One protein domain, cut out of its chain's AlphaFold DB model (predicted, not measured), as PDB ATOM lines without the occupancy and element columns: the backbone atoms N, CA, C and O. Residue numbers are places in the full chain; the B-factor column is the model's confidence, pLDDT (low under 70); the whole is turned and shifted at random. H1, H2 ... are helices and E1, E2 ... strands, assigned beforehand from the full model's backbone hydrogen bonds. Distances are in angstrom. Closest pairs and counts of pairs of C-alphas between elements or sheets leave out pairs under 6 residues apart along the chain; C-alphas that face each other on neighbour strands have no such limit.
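This is residues 136 to 199 of the 204 residues of the protein "DAO domain-containing protein" of Ephemera danica (UniProt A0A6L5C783). A two-stranded ribbon, E1 and E2, forms one end of an elongated, loose model, and a single helix, H1, runs towards the other end. Two long loops join them, and residues 179 to 192 fold back beside H1 to reach E2. The printed part has 64 residues, in the order E1, H1, E2; the sheet is antiparallel. The class is mixed, with 28 residues in named elements, under half; the radius of gyration of the C-alphas is 13.5 A and the spans are 39 by 23 by 16 A.

E1, residues 136 to 140, begins with C-alpha 136 at (108.754, 266.589, 9.348) and is 12.1 A long. H1, residues 162 to 178, is 24.5 A long. E2, residues 193 to 198, is 16.1 A long and ends with C-alpha 198 at (106.146, 271.663, 12.440).

E1 and E2 are antiparallel neighbours at 146 degrees. The C-alphas of Leu 138 and Tyr 195 face each other at 5.1 A. N 138 and O 195, 2.8 A apart, are within hydrogen-bond range. In H1 every O i to N i+4 pair is within that range.

The C-alphas farthest apart, of Gly 181 and Asp 199, are 40.9 A apart. The printed part has no cut, and both links are long. Residues 156 to 160 have pLDDT under 70.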
ATOM      1  N   THR A 136     108.836 268.043   9.519       92.06
ATOM      2  CA  THR A 136     108.754 266.589   9.348       92.06
ATOM      3  C   THR A 136     107.683 266.242   8.312       92.06
ATOM      4  O   THR A 136     106.497 266.471   8.571       92.06
ATOM      5  N   PRO A 137     108.072 265.685   7.152       91.75
ATOM      6  CA  PRO A 137     107.148 265.098   6.189       91.75
ATOM      7  C   PRO A 137     106.529 263.813   6.744       91.75
ATOM      8  O   PRO A 137     107.232 262.866   7.100       91.75
ATOM      9  N   LEU A 138     105.202 263.773   6.823       89.44
ATOM     10  CA  LEU A 138     104.444 262.603   7.254       89.44
ATOM     11  C   LEU A 138     103.583 262.088   6.112       89.44
ATOM     12  O   LEU A 138     102.822 262.856   5.526       89.44
ATOM     13  N   ARG A 139     103.622 260.780   5.869       86.25
ATOM     14  CA  ARG A 139     102.617 260.111   5.041       86.25
ATOM     15  C   ARG A 139     101.324 259.981   5.843       86.25
ATOM     16  O   ARG A 139     101.348 259.534   6.991       86.25
ATOM     17  N   VAL A 140     100.206 260.389   5.249       85.31
ATOM     18  CA  VAL A 140      98.898 260.429   5.907       85.31
ATOM     19  C   VAL A 140      97.847 259.769   5.031       85.31
ATOM     20  O   VAL A 140      97.598 260.213   3.912       85.31
ATOM     21  N   MET A 141      97.184 258.763   5.595       83.06
ATOM     22  CA  MET A 141      95.910 258.236   5.109       83.06
ATOM     23  C   MET A 141      94.771 258.618   6.053       83.06
ATOM     24  O   MET A 141      94.964 258.788   7.263       83.06
ATOM     25  N   ILE A 142      93.559 258.729   5.503       71.81
ATOM     26  CA  ILE A 142      92.345 258.891   6.306       71.81
ATOM     27  C   ILE A 142      92.202 257.657   7.207       71.81
ATOM     28  O   ILE A 142      92.330 256.528   6.745       71.81
ATOM     29  N   SER A 143      91.956 257.889   8.499       73.38
ATOM     30  CA  SER A 143      91.811 256.850   9.534       73.38
ATOM     31  C   SER A 143      93.073 256.038   9.866       73.38
ATOM     32  O   SER A 143      92.977 255.049  10.590       73.38
ATOM     33  N   GLN A 144      94.262 256.470   9.428       76.19
ATOM     34  CA  GLN A 144      95.514 255.832   9.841       76.19
ATOM     35  C   GLN A 144      95.764 256.019  11.353       76.19
ATOM     36  O   GLN A 144      95.700 257.155  11.844       76.19
ATOM     37  N   PRO A 145      96.086 254.947  12.105       71.00
ATOM     38  CA  PRO A 145      96.433 255.056  13.517       71.00
ATOM     39  C   PRO A 145      97.786 255.756  13.722       71.00
ATOM     40  O   PRO A 145      98.640 255.800  12.838       71.00
ATOM     41  N   TRP A 146      97.990 256.299  14.920       73.06
ATOM     42  CA  TRP A 146      99.285 256.836  15.348       73.06
ATOM     43  C   TRP A 146     100.217 255.706  15.842       73.06
ATOM     44  O   TRP A 146      99.711 254.751  16.434       73.06
ATOM     45  N   PRO A 147     101.556 255.818  15.693       82.44
ATOM     46  CA  PRO A 147     102.295 256.918  15.068       82.44
ATOM     47  C   PRO A 147     102.253 256.872  13.532       82.44
ATOM     48  O   PRO A 147     102.223 255.804  12.930       82.44
ATOM     49  N   ARG A 148     102.281 258.051  12.897       80.88
ATOM     50  CA  ARG A 148     102.346 258.168  11.432       80.88
ATOM     51  C   ARG A 148     103.765 257.939  10.921       80.88
ATOM     52  O   ARG A 148     104.737 258.221  11.622       80.88
ATOM     53  N   GLN A 149     103.868 257.478   9.679       83.44
ATOM     54  CA  GLN A 149     105.144 257.223   9.025       83.44
ATOM     55  C   GLN A 149     105.812 258.539   8.604       83.44
ATOM     56  O   GLN A 149     105.245 259.307   7.822       83.44
ATOM     57  N   VAL A 150     107.023 258.779   9.112       87.12
ATOM     58  CA  VAL A 150     107.933 259.806   8.586       87.12
ATOM     59  C   VAL A 150     108.516 259.295   7.276       87.12
ATOM     60  O   VAL A 150     108.938 258.140   7.211       87.12
ATOM     61  N   ILE A 151     108.525 260.136   6.247       88.12
ATOM     62  CA  ILE A 151     109.023 259.772   4.916       88.12
ATOM     63  C   ILE A 151     110.011 260.813   4.388       88.12
ATOM     64  O   ILE A 151     110.001 261.964   4.827       88.12
ATOM     65  N   ASP A 152     110.833 260.406   3.425       88.44
ATOM     66  CA  ASP A 152     111.505 261.341   2.527       88.44
ATOM     67  C   ASP A 152     110.487 261.783   1.458       88.44
ATOM     68  O   ASP A 152     109.846 260.927   0.844       88.44
ATOM     69  N   PRO A 153     110.257 263.091   1.252       88.00
ATOM     70  CA  PRO A 153     109.301 263.555   0.258       88.00
ATOM     71  C   PRO A 153     109.775 263.310  -1.185       88.00
ATOM     72  O   PRO A 153     108.927 263.236  -2.068       88.00
ATOM     73  N   ASP A 154     111.077 263.136  -1.442       87.25
ATOM     74  CA  ASP A 154     111.595 262.694  -2.748       87.25
ATOM     75  C   ASP A 154     111.398 261.180  -2.972       87.25
ATOM     76  O   ASP A 154     111.417 260.713  -4.111       87.25
ATOM     77  N   GLU A 155     111.111 260.427  -1.906       84.06
ATOM     78  CA  GLU A 155     110.733 259.012  -1.952       84.06
ATOM     79  C   GLU A 155     109.350 258.775  -1.307       84.06
ATOM     80  O   GLU A 155     109.236 258.027  -0.325       84.06
ATOM     81  N   PRO A 156     108.255 259.375  -1.826       63.62
ATOM     82  CA  PRO A 156     106.926 259.032  -1.347       63.62
ATOM     83  C   PRO A 156     106.715 257.545  -1.633       63.62
ATOM     84  O   PRO A 156     106.688 257.136  -2.790       63.62
ATOM     85  N   GLY A 157     106.664 256.733  -0.576       62.12
ATOM     86  CA  GLY A 157     106.783 255.276  -0.651       62.12
ATOM     87  C   GLY A 157     105.928 254.571  -1.717       62.12
ATOM     88  O   GLY A 157     104.909 255.069  -2.191       62.12
ATOM     89  N   GLN A 158     106.363 253.357  -2.059       60.78
ATOM     90  CA  GLN A 158     105.779 252.486  -3.081       60.78
ATOM     91  C   GLN A 158     104.291 252.193  -2.850       60.78
ATOM     92  O   GLN A 158     103.955 251.665  -1.797       60.78
ATOM     93  N   GLY A 159     103.463 252.421  -3.881       59.25
ATOM     94  CA  GLY A 159     102.143 251.808  -4.100       59.25
ATOM     95  C   GLY A 159     101.172 251.745  -2.906       59.25
ATOM     96  O   GLY A 159     101.367 252.379  -1.871       59.25
ATOM     97  N   PRO A 160     100.073 250.988  -3.044       64.69
ATOM     98  CA  PRO A 160      99.231 250.626  -1.914       64.69
ATOM     99  C   PRO A 160      99.995 249.681  -0.976       64.69
ATOM    100  O   PRO A 160     100.541 248.663  -1.400       64.69
ATOM    101  N   THR A 161     100.015 250.007   0.309       74.06
ATOM    102  CA  THR A 161     100.572 249.182   1.385       74.06
ATOM    103  C   THR A 161      99.468 248.386   2.087       74.06
ATOM    104  O   THR A 161      98.285 248.717   2.000       74.06
ATOM    105  N   ASN A 162      99.838 247.363   2.866       76.75
ATOM    106  CA  ASN A 162      98.879 246.637   3.711       76.75
ATOM    107  C   ASN A 162      98.141 247.557   4.702       76.75
ATOM    108  O   ASN A 162      97.014 247.262   5.094       76.75
ATOM    109  N   ASP A 163      98.768 248.655   5.124       78.19
ATOM    110  CA  ASP A 163      98.139 249.619   6.025       78.19
ATOM    111  C   ASP A 163      97.129 250.512   5.297       78.19
ATOM    112  O   ASP A 163      96.142 250.922   5.907       78.19
ATOM    113  N   ASP A 164      97.303 250.733   3.993       80.44
ATOM    114  CA  ASP A 164      96.310 251.429   3.173       80.44
ATOM    115  C   ASP A 164      95.043 250.584   3.037       80.44
ATOM    116  O   ASP A 164      93.950 251.105   3.248       80.44
ATOM    117  N   GLN A 165      95.180 249.271   2.805       82.81
ATOM    118  CA  GLN A 165      94.025 248.368   2.765       82.81
ATOM    119  C   GLN A 165      93.253 248.384   4.090       82.81
ATOM    120  O   GLN A 165      92.039 248.541   4.087       82.81
ATOM    121  N   LYS A 166      93.946 248.325   5.235       84.81
ATOM    122  CA  LYS A 166      93.283 248.431   6.550       84.81
ATOM    123  C   LYS A 166      92.558 249.765   6.724       84.81
ATOM    124  O   LYS A 166      91.471 249.797   7.294       84.81
ATOM    125  N   CYS A 167      93.153 250.869   6.267       85.56
ATOM    126  CA  CYS A 167      92.501 252.178   6.316       85.56
ATOM    127  C   CYS A 167      91.236 252.195   5.450       85.56
ATOM    128  O   CYS A 167      90.211 252.721   5.884       85.56
ATOM    129  N   GLN A 168      91.288 251.585   4.262       87.06
ATOM    130  CA  GLN A 168      90.129 251.440   3.390       87.06
ATOM    131  C   GLN A 168      89.043 250.616   4.077       87.06
ATOM    132  O   GLN A 168      87.914 251.084   4.166       87.06
ATOM    133  N   ASP A 169      89.392 249.460   4.643       88.38
ATOM    134  CA  ASP A 169      88.449 248.576   5.330       88.38
ATOM    135  C   ASP A 169      87.727 249.305   6.473       88.38
ATOM    136  O   ASP A 169      86.510 249.198   6.600       88.38
ATOM    137  N   VAL A 170      88.450 250.108   7.265       87.44
ATOM    138  CA  VAL A 170      87.869 250.928   8.344       87.44
ATOM    139  C   VAL A 170      86.875 251.958   7.801       87.44
ATOM    140  O   VAL A 170      85.803 252.153   8.381       87.44
ATOM    141  N   VAL A 171      87.210 252.633   6.699       88.31
ATOM    142  CA  VAL A 171      86.322 253.624   6.072       88.31
ATOM    143  C   VAL A 171      85.098 252.941   5.459       88.31
ATOM    144  O   VAL A 171      83.976 253.385   5.701       88.31
ATOM    145  N   SER A 172      85.282 251.839   4.734       89.75
ATOM    146  CA  SER A 172      84.213 251.029   4.144       89.75
ATOM    147  C   SER A 172      83.247 250.493   5.204       89.75
ATOM    148  O   SER A 172      82.028 250.622   5.086       89.75
ATOM    149  N   ASP A 173      83.777 249.951   6.295       89.25
ATOM    150  CA  ASP A 173      82.999 249.482   7.439       89.25
ATOM    151  C   ASP A 173      82.205 250.631   8.095       89.25
ATOM    152  O   ASP A 173      81.014 250.494   8.379       89.25
ATOM    153  N   TYR A 174      82.802 251.817   8.250       88.50
ATOM    154  CA  TYR A 174      82.078 253.002   8.720       88.50
ATOM    155  C   TYR A 174      80.947 253.432   7.768       88.50
ATOM    156  O   TYR A 174      79.813 253.613   8.217       88.50
ATOM    157  N   ILE A 175      81.221 253.552   6.466       90.19
ATOM    158  CA  ILE A 175      80.229 253.964   5.458       90.19
ATOM    159  C   ILE A 175      79.075 252.960   5.404       90.19
ATOM    160  O   ILE A 175      77.920 253.367   5.488       90.19
ATOM    161  N   SER A 176      79.359 251.657   5.342       90.50
ATOM    162  CA  SER A 176      78.319 250.622   5.242       90.50
ATOM    163  C   SER A 176      77.353 250.625   6.435       90.50
ATOM    164  O   SER A 176      76.146 250.416   6.276       90.50
ATOM    165  N   ARG A 177      77.856 250.915   7.643       89.31
ATOM    166  CA  ARG A 177      77.026 251.014   8.850       89.31
ATOM    167  C   ARG A 177      76.239 252.312   8.917       89.31
ATOM    168  O   ARG A 177      75.059 252.279   9.266       89.31
ATOM    169  N   THR A 178      76.886 253.437   8.627       89.38
ATOM    170  CA  THR A 178      76.348 254.767   8.933       89.38
ATOM    171  C   THR A 178      75.623 255.400   7.750       89.38
ATOM    172  O   THR A 178      74.675 256.146   7.969       89.38
ATOM    173  N   LEU A 179      76.009 255.089   6.513       91.69
ATOM    174  CA  LEU A 179      75.539 255.724   5.278       91.69
ATOM    175  C   LEU A 179      75.053 254.653   4.279       91.69
ATOM    176  O   LEU A 179      75.690 254.426   3.252       91.69
ATOM    177  N   PRO A 180      73.910 253.989   4.543       84.56
ATOM    178  CA  PRO A 180      73.457 252.820   3.778       84.56
ATOM    179  C   PRO A 180      73.136 253.100   2.299       84.56
ATOM    180  O   PRO A 180      72.937 252.160   1.537       84.56
ATOM    181  N   GLY A 181      73.032 254.371   1.899       86.88
ATOM    182  CA  GLY A 181      72.807 254.779   0.510       86.88
ATOM    183  C   GLY A 181      74.084 254.959  -0.316       86.88
ATOM    184  O   GLY A 181      73.980 255.329  -1.483       86.88
ATOM    185  N   LEU A 182      75.268 254.750   0.269       89.44
ATOM    186  CA  LEU A 182      76.556 254.867  -0.414       89.44
ATOM    187  C   LEU A 182      77.182 253.487  -0.630       89.44
ATOM    188  O   LEU A 182      77.131 252.629   0.251       89.44
ATOM    189  N   ASP A 183      77.812 253.293  -1.791       88.38
ATOM    190  CA  ASP A 183      78.641 252.115  -2.033       88.38
ATOM    191  C   ASP A 183      79.930 252.217  -1.209       88.38
ATOM    192  O   ASP A 183      80.764 253.096  -1.414       88.38
ATOM    193  N   ALA A 184      80.069 251.316  -0.243       86.25
ATOM    194  CA  ALA A 184      81.233 251.240   0.626       86.25
ATOM    195  C   ALA A 184      82.350 250.348   0.059       86.25
ATOM    196  O   ALA A 184      83.434 250.300   0.637       86.25
ATOM    197  N   THR A 185      82.099 249.598  -1.017       82.62
ATOM    198  CA  THR A 185      83.013 248.554  -1.504       82.62
ATOM    199  C   THR A 185      84.104 249.092  -2.421       82.62
ATOM    200  O   THR A 185      85.198 248.530  -2.468       82.62
ATOM    201  N   SER A 186      83.835 250.197  -3.118       78.69
ATOM    202  CA  SER A 186      84.750 250.761  -4.104       78.69
ATOM    203  C   SER A 186      84.818 252.286  -3.976       78.69
ATOM    204  O   SER A 186      83.995 252.991  -4.561       78.69
ATOM    205  N   PRO A 187      85.768 252.832  -3.191       81.19
ATOM    206  CA  PRO A 187      86.023 254.263  -3.222       81.19
ATOM    207  C   PRO A 187      86.554 254.654  -4.604       81.19
ATOM    208  O   PRO A 187      87.461 254.011  -5.131       81.19
ATOM    209  N   GLU A 188      86.022 255.736  -5.170       82.44
ATOM    210  CA  GLU A 188      86.476 256.257  -6.464       82.44
ATOM    211  C   GLU A 188      87.941 256.718  -6.407       82.44
ATOM    212  O   GLU A 188      88.704 256.529  -7.351       82.44
ATOM    213  N   ILE A 189      88.349 257.299  -5.274       81.81
ATOM    214  CA  ILE A 189      89.708 257.785  -5.035       81.81
ATOM    215  C   ILE A 189      90.148 257.352  -3.639       81.81
ATOM    216  O   ILE A 189      89.480 257.638  -2.644       81.81
ATOM    217  N   PHE A 190      91.307 256.699  -3.563       81.38
ATOM    218  CA  PHE A 190      91.942 256.325  -2.305       81.38
ATOM    219  C   PHE A 190      93.461 256.470  -2.428       81.38
ATOM    220  O   PHE A 190      94.124 255.653  -3.065       81.38
ATOM    221  N   GLN A 191      94.007 257.560  -1.888       78.88
ATOM    222  CA  GLN A 191      95.409 257.939  -2.078       78.88
ATOM    223  C   GLN A 191      95.999 258.570  -0.809       78.88
ATOM    224  O   GLN A 191      95.292 259.300  -0.109       78.88
ATOM    225  N   PRO A 192      97.290 258.323  -0.518       82.25
ATOM    226  CA  PRO A 192      97.993 258.988   0.570       82.25
ATOM    227  C   PRO A 192      98.345 260.430   0.228       82.25
ATOM    228  O   PRO A 192      98.672 260.760  -0.910       82.25
ATOM    229  N   CYS A 193      98.365 261.264   1.263       86.38
ATOM    230  CA  CYS A 193      98.887 262.623   1.206       86.38
ATOM    231  C   CYS A 193     100.189 262.731   2.006       86.38
ATOM    232  O   CYS A 193     100.429 261.953   2.934       86.38
ATOM    233  N   ILE A 194     101.004 263.740   1.696       89.44
ATOM    234  CA  ILE A 194     102.166 264.108   2.510       89.44
ATOM    235  C   ILE A 194     101.845 265.398   3.252       89.44
ATOM    236  O   ILE A 194     101.521 266.411   2.637       89.44
ATOM    237  N   TYR A 195     101.917 265.367   4.579       90.00
ATOM    238  CA  TYR A 195     101.731 266.548   5.417       90.00
ATOM    239  C   TYR A 195     103.083 267.046   5.906       90.00
ATOM    240  O   TYR A 195     103.913 266.263   6.361       90.00
ATOM    241  N   THR A 196     103.281 268.359   5.870       91.81
ATOM    242  CA  THR A 196     104.418 269.012   6.519       91.81
ATOM    243  C   THR A 196     104.018 269.384   7.936       91.81
ATOM    244  O   THR A 196     103.155 270.237   8.131       91.81
ATOM    245  N   VAL A 197     104.623 268.741   8.931       91.56
ATOM    246  CA  VAL A 197     104.359 269.046  10.341       91.56
ATOM    247  C   VAL A 197     105.522 269.828  10.928       91.56
ATOM    248  O   VAL A 197     106.679 269.454  10.751       91.56
ATOM    249  N   LEU A 198     105.194 270.898  11.650       89.88
ATOM    250  CA  LEU A 198     106.146 271.663  12.440       89.88
ATOM    251  C   LEU A 198     106.300 271.010  13.820       89.88
ATOM    252  O   LEU A 198     105.366 271.005  14.624       89.88
ATOM    253  N   ASP A 199     107.471 270.446  14.100       80.88
ATOM    254  CA  ASP A 199     107.772 269.792  15.375       80.88
ATOM    255  C   ASP A 199     108.392 270.784  16.366       80.88
ATOM    256  O   ASP A 199     109.588 270.763  16.654       80.88
TER     257      ASP A 199